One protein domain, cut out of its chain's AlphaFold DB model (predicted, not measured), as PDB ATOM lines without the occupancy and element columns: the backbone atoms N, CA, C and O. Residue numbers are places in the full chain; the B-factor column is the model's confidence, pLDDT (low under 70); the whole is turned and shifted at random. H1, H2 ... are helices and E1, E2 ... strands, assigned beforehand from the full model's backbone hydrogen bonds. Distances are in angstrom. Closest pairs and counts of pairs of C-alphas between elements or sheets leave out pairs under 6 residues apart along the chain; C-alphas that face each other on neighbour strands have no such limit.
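What this domain is: This is residues 21 to 65 of the 65 residues of an uncharacterized protein of Acetoanaerobium noterae (UniProt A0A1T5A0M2). A small antiparallel hairpin of two short strands, E1 and E2, has a short helix toward each end of the longest axis, H1 at one end and H2 at the other, with few contacts between these parts. A long link without a named element, residues 46 to 56, runs past the hairpin from H1 to H2. The printed part has 45 residues, with two named strands and two named helices in the order E1, E2, H1, H2; the sheet has the order E1 - E2 and is antiparallel, and the class is mixed, helices and strands. The whole is only just compact, close to loose, with a radius of gyration of the C-alphas of 11.1 A, and the C-alphas span 31 by 21 by 16 A.

Where its parts are: E1 is residues 22 to 25, 10.6 A from first to last C-alpha, and its C-alpha 22 is at (13.774, 4.358, -47.257). E2 is residues 32 to 35, 9.6 A long. H1 is residues 37 to 45, 12.1 A long, and begins with C-alpha 37 at (18.428, -0.242, -44.681). H2 is residues 57 to 63, 10.1 A long, and ends with C-alpha 63 at (-0.837, -3.466, -29.143).

How they stand to each other: E1 and E2 form a hairpin, with an angle of 142 degrees between their N-to-C directions. C-alphas 23 and 34 face each other at 4.5 A, and C-alphas 25 and 32 at 4.4 A. N 33 and O 24, 2.8 A apart, and N 35 and O 22, 2.7 A apart, are within hydrogen-bond range. A tight link of one residue, Asp 36, joins E2 to H1. The closest C-alphas of E1 and H1 are those of Ile 22 and Gly 37, 7.0 A apart. H2 is apart from E1, from E2 and from H1. In H1 and H2 every O i to N i+4 pair is within hydrogen-bond range.

The domain as a whole: The two C-alphas farthest apart in the domain are those of Asp 48 and Lys 65, at 32.7 A. The first and last printed C-alphas, of Gly 21 and Lys 65, are 30.8 A apart, and Lys 65 is the chain's last residue. The printed part has no cut. The link from H1 to H2, of 11 residues, is long, and the link from E1 to E2, of 6 residues, is short. The mean pLDDT of the printed part is 76.0, and it is under 70 at residue 21, at residues 45 to 52, of which residue 45 belongs to H1, and at residue 65.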
ATOM      1  N   GLY A  21      17.210   7.773 -47.744       69.31
ATOM      2  CA  GLY A  21      16.572   6.912 -46.744       69.31
ATOM      3  C   GLY A  21      15.267   6.290 -47.243       69.31
ATOM      4  O   GLY A  21      14.520   6.887 -48.022       69.31
ATOM      5  N   ILE A  22      14.985   5.057 -46.827       75.81
ATOM      6  CA  ILE A  22      13.774   4.358 -47.257       75.81
ATOM      7  C   ILE A  22      12.636   4.797 -46.347       75.81
ATOM      8  O   ILE A  22      12.664   4.538 -45.152       75.81
ATOM      9  N   PHE A  23      11.610   5.434 -46.899       80.75
ATOM     10  CA  PHE A  23      10.452   5.874 -46.122       80.75
ATOM     11  C   PHE A  23       9.263   4.932 -46.310       80.75
ATOM     12  O   PHE A  23       9.022   4.399 -47.395       80.75
ATOM     13  N   SER A  24       8.497   4.738 -45.241       82.25
ATOM     14  CA  SER A  24       7.233   4.000 -45.266       82.25
ATOM     15  C   SER A  24       6.213   4.638 -44.327       82.25
ATOM     16  O   SER A  24       6.553   5.434 -43.451       82.25
ATOM     17  N   ASN A  25       4.936   4.297 -44.490       87.62
ATOM     18  CA  ASN A  25       3.859   4.803 -43.646       87.62
ATOM     19  C   ASN A  25       3.367   3.726 -42.678       87.62
ATOM     20  O   ASN A  25       3.108   2.582 -43.053       87.62
ATOM     21  N   CYS A  26       3.135   4.126 -41.428       88.38
ATOM     22  CA  CYS A  26       2.472   3.278 -40.449       88.38
ATOM     23  C   CYS A  26       1.072   2.880 -40.936       88.38
ATOM     24  O   CYS A  26       0.219   3.737 -41.168       88.38
ATOM     25  N   ASN A  27       0.783   1.580 -40.965       87.62
ATOM     26  CA  ASN A  27      -0.492   1.048 -41.456       87.62
ATOM     27  C   ASN A  27      -1.717   1.440 -40.593       87.62
ATOM     28  O   ASN A  27      -2.852   1.166 -40.973       87.62
ATOM     29  N   GLN A  28      -1.522   2.024 -39.405       89.75
ATOM     30  CA  GLN A  28      -2.620   2.429 -38.516       89.75
ATOM     31  C   GLN A  28      -2.860   3.936 -38.462       89.75
ATOM     32  O   GLN A  28      -4.010   4.361 -38.452       89.75
ATOM     33  N   CYS A  29      -1.800   4.738 -38.369       91.50
ATOM     34  CA  CYS A  29      -1.919   6.189 -38.216       91.50
ATOM     35  C   CYS A  29      -1.389   6.973 -39.421       91.50
ATOM     36  O   CYS A  29      -1.373   8.199 -39.375       91.50
ATOM     37  N   CYS A  30      -0.926   6.278 -40.466       89.75
ATOM     38  CA  CYS A  30      -0.338   6.839 -41.686       89.75
ATOM     39  C   CYS A  30       0.899   7.725 -41.466       89.75
ATOM     40  O   CYS A  30       1.380   8.345 -42.410       89.75
ATOM     41  N   LYS A  31       1.447   7.766 -40.243       89.62
ATOM     42  CA  LYS A  31       2.677   8.497 -39.926       89.62
ATOM     43  C   LYS A  31       3.823   7.967 -40.785       89.62
ATOM     44  O   LYS A  31       4.062   6.761 -40.784       89.62
ATOM     45  N   GLU A  32       4.493   8.868 -41.492       88.44
ATOM     46  CA  GLU A  32       5.719   8.566 -42.224       88.44
ATOM     47  C   GLU A  32       6.854   8.279 -41.242       88.44
ATOM     48  O   GLU A  32       6.972   8.910 -40.183       88.44
ATOM     49  N   MET A  33       7.648   7.277 -41.576       86.44
ATOM     50  CA  MET A  33       8.794   6.846 -40.805       86.44
ATOM     51  C   MET A  33       9.900   6.422 -41.757       86.44
ATOM     52  O   MET A  33       9.655   5.735 -42.749       86.44
ATOM     53  N   GLU A  34      11.107   6.854 -41.431       84.25
ATOM     54  CA  GLU A  34      12.318   6.365 -42.062       84.25
ATOM     55  C   GLU A  34      12.597   4.950 -41.553       84.25
ATOM     56  O   GLU A  34      12.457   4.663 -40.359       84.25
ATOM     57  N   LEU A  35      12.923   4.062 -42.481       77.44
ATOM     58  CA  LEU A  35      13.346   2.698 -42.235       77.44
ATOM     59  C   LEU A  35      14.850   2.626 -42.434       77.44
ATOM     60  O   LEU A  35      15.376   3.117 -43.437       77.44
ATOM     61  N   ASP A  36      15.521   1.963 -41.499       75.50
ATOM     62  CA  ASP A  36      16.913   1.599 -41.692       75.50
ATOM     63  C   ASP A  36      17.021   0.599 -42.858       75.50
ATOM     64  O   ASP A  36      16.160  -0.267 -43.065       75.50
ATOM     65  N   GLY A  37      18.097   0.714 -43.634       72.06
ATOM     66  CA  GLY A  37      18.428  -0.242 -44.681       72.06
ATOM     67  C   GLY A  37      18.652  -1.657 -44.136       72.06
ATOM     68  O   GLY A  37      18.397  -2.615 -44.865       72.06
ATOM     69  N   GLU A  38      19.081  -1.805 -42.875       73.38
ATOM     70  CA  GLU A  38      19.182  -3.112 -42.204       73.38
ATOM     71  C   GLU A  38      17.800  -3.713 -41.889       73.38
ATOM     72  O   GLU A  38      17.547  -4.874 -42.218       73.38
ATOM     73  N   ASP A  39      16.868  -2.916 -41.356       70.88
ATOM     74  CA  ASP A  39      15.488  -3.355 -41.087       70.88
ATOM     75  C   ASP A  39      14.784  -3.792 -42.380       70.88
ATOM     76  O   ASP A  39      14.110  -4.823 -42.437       70.88
ATOM     77  N   MET A  40      14.978  -3.018 -43.449       71.75
ATOM     78  CA  MET A  40      14.464  -3.338 -44.778       71.75
ATOM     79  C   MET A  40      15.078  -4.612 -45.358       71.75
ATOM     80  O   MET A  40      14.374  -5.383 -46.009       71.75
ATOM     81  N   TYR A  41      16.372  -4.851 -45.133       71.31
ATOM     82  CA  TYR A  41      17.029  -6.075 -45.585       71.31
ATOM     83  C   TYR A  41      16.414  -7.308 -44.921       71.31
ATOM     84  O   TYR A  41      16.011  -8.226 -45.629       71.31
ATOM     85  N   HIS A  42      16.226  -7.285 -43.601       71.12
ATOM     86  CA  HIS A  42      15.573  -8.381 -42.881       71.12
ATOM     87  C   HIS A  42      14.128  -8.621 -43.336       71.12
ATOM     88  O   HIS A  42      13.699  -9.762 -43.472       71.12
ATOM     89  N   ILE A  43      13.386  -7.551 -43.633       70.25
ATOM     90  CA  ILE A  43      12.028  -7.640 -44.190       70.25
ATOM     91  C   ILE A  43      12.017  -8.310 -45.573       70.25
ATOM     92  O   ILE A  43      11.093  -9.061 -45.887       70.25
ATOM     93  N   LEU A  44      13.009  -8.007 -46.415       70.12
ATOM     94  CA  LEU A  44      13.092  -8.503 -47.791       70.12
ATOM     95  C   LEU A  44      13.715  -9.901 -47.892       70.12
ATOM     96  O   LEU A  44      13.362 -10.645 -48.802       70.12
ATOM     97  N   GLU A  45      14.602 -10.286 -46.968       68.38
ATOM     98  CA  GLU A  45      15.160 -11.647 -46.905       68.38
ATOM     99  C   GLU A  45      14.068 -12.717 -46.768       68.38
ATOM    100  O   GLU A  45      14.228 -13.832 -47.266       68.38
ATOM    101  N   GLU A  46      12.938 -12.383 -46.137       62.00
ATOM    102  CA  GLU A  46      11.838 -13.323 -45.916       62.00
ATOM    103  C   GLU A  46      10.878 -13.482 -47.118       62.00
ATOM    104  O   GLU A  46      10.008 -14.357 -47.078       62.00
ATOM    105  N   GLY A  47      11.014 -12.722 -48.219       56.22
ATOM    106  CA  GLY A  47      10.165 -12.957 -49.396       56.22
ATOM    107  C   GLY A  47      10.350 -12.050 -50.618       56.22
ATOM    108  O   GLY A  47      10.646 -10.867 -50.514       56.22
ATOM    109  N   ASP A  48      10.046 -12.611 -51.797       45.72
ATOM    110  CA  ASP A  48      10.125 -11.967 -53.130       45.72
ATOM    111  C   ASP A  48       9.121 -10.806 -53.341       45.72
ATOM    112  O   ASP A  48       9.268  -9.995 -54.253       45.72
ATOM    113  N   LEU A  49       8.076 -10.717 -52.508       47.78
ATOM    114  CA  LEU A  49       7.037  -9.677 -52.536       47.78
ATOM    115  C   LEU A  49       6.676  -9.275 -51.100       47.78
ATOM    116  O   LEU A  49       5.642  -9.676 -50.557       47.78
ATOM    117  N   ALA A  50       7.533  -8.483 -50.462       54.25
ATOM    118  CA  ALA A  50       7.252  -7.964 -49.131       54.25
ATOM    119  C   ALA A  50       6.185  -6.854 -49.203       54.25
ATOM    120  O   ALA A  50       6.456  -5.717 -49.580       54.25
ATOM    121  N   THR A  51       4.946  -7.176 -48.818       55.03
ATOM    122  CA  THR A  51       3.961  -6.162 -48.402       55.03
ATOM    123  C   THR A  51       3.966  -6.092 -46.883       55.03
ATOM    124  O   THR A  51       3.149  -6.701 -46.192       55.03
ATOM    125  N   THR A  52       4.938  -5.378 -46.334       61.78
ATOM    126  CA  THR A  52       5.103  -5.274 -44.887       61.78
ATOM    127  C   THR A  52       4.164  -4.219 -44.319       61.78
ATOM    128  O   THR A  52       4.250  -3.029 -44.614       61.78
ATOM    129  N   LYS A  53       3.238  -4.659 -43.463       73.19
ATOM    130  CA  LYS A  53       2.426  -3.757 -42.640       73.19
ATOM    131  C   LYS A  53       3.270  -3.284 -41.463       73.19
ATOM    132  O   LYS A  53       3.285  -3.924 -40.414       73.19
ATOM    133  N   ILE A  54       3.959  -2.165 -41.644       79.06
ATOM    134  CA  ILE A  54       4.821  -1.577 -40.617       79.06
ATOM    135  C   ILE A  54       3.970  -0.731 -39.663       79.06
ATOM    136  O   ILE A  54       3.031  -0.039 -40.070       79.06
ATOM    137  N   LEU A  55       4.264  -0.826 -38.366       84.12
ATOM    138  CA  LEU A  55       3.646  -0.008 -37.326       84.12
ATOM    139  C   LEU A  55       4.703   0.902 -36.710       84.12
ATOM    140  O   LEU A  55       5.793   0.451 -36.368       84.12
ATOM    141  N   CYS A  56       4.358   2.173 -36.512       87.69
ATOM    142  CA  CYS A  56       5.208   3.074 -35.745       87.69
ATOM    143  C   CYS A  56       5.252   2.654 -34.266       87.69
ATOM    144  O   CYS A  56       4.324   2.008 -33.769       87.69
ATOM    145  N   GLY A  57       6.291   3.085 -33.543       85.81
ATOM    146  CA  GLY A  57       6.488   2.746 -32.128       85.81
ATOM    147  C   GLY A  57       5.262   3.004 -31.243       85.81
ATOM    148  O   GLY A  57       4.919   2.163 -30.415       85.81
ATOM    149  N   ASP A  58       4.529   4.095 -31.482       89.94
ATOM    150  CA  ASP A  58       3.310   4.428 -30.731       89.94
ATOM    151  C   ASP A  58       2.179   3.411 -30.960       89.94
ATOM    152  O   ASP A  58       1.461   3.032 -30.032       89.94
ATOM    153  N   CYS A  59       1.995   2.971 -32.206       89.50
ATOM    154  CA  CYS A  59       0.988   1.979 -32.583       89.50
ATOM    155  C   CYS A  59       1.372   0.577 -32.109       89.50
ATOM    156  O   CYS A  59       0.512  -0.175 -31.649       89.50
ATOM    157  N   THR A  60       2.662   0.246 -32.164       87.50
ATOM    158  CA  THR A  60       3.213  -0.996 -31.621       87.50
ATOM    159  C   THR A  60       3.001  -1.056 -30.109       87.50
ATOM    160  O   THR A  60       2.377  -1.993 -29.621       87.50
ATOM    161  N   ALA A  61       3.388  -0.016 -29.362       89.38
ATOM    162  CA  ALA A  61       3.230   0.040 -27.905       89.38
ATOM    163  C   ALA A  61       1.769  -0.101 -27.439       89.38
ATOM    164  O   ALA A  61       1.507  -0.675 -26.384       89.38
ATOM    165  N   LYS A  62       0.802   0.380 -28.232       87.81
ATOM    166  CA  LYS A  62      -0.634   0.202 -27.950       87.81
ATOM    167  C   LYS A  62      -1.116  -1.241 -28.099       87.81
ATOM    168  O   LYS A  62      -2.108  -1.588 -27.473       87.81
ATOM    169  N   LYS A  63      -0.463  -2.059 -28.930       77.94
ATOM    170  CA  LYS A  63      -0.837  -3.466 -29.143       77.94
ATOM    171  C   LYS A  63      -0.290  -4.421 -28.080       77.94
ATOM    172  O   LYS A  63      -0.827  -5.511 -27.943       77.94
ATOM    173  N   PHE A  64       0.767  -4.032 -27.370       70.62
ATOM    174  CA  PHE A  64       1.411  -4.846 -26.329       70.62
ATOM    175  C   PHE A  64       0.985  -4.457 -24.896       70.62
ATOM    176  O   PHE A  64       1.645  -4.844 -23.934       70.62
ATOM    177  N   LYS A  65      -0.105  -3.694 -24.753       51.84
ATOM    178  CA  LYS A  65      -0.806  -3.434 -23.487       51.84
ATOM    179  C   LYS A  65      -2.074  -4.269 -23.414       51.84
ATOM    180  O   LYS A  65      -2.400  -4.694 -22.288       51.84
TER     181      LYS A  65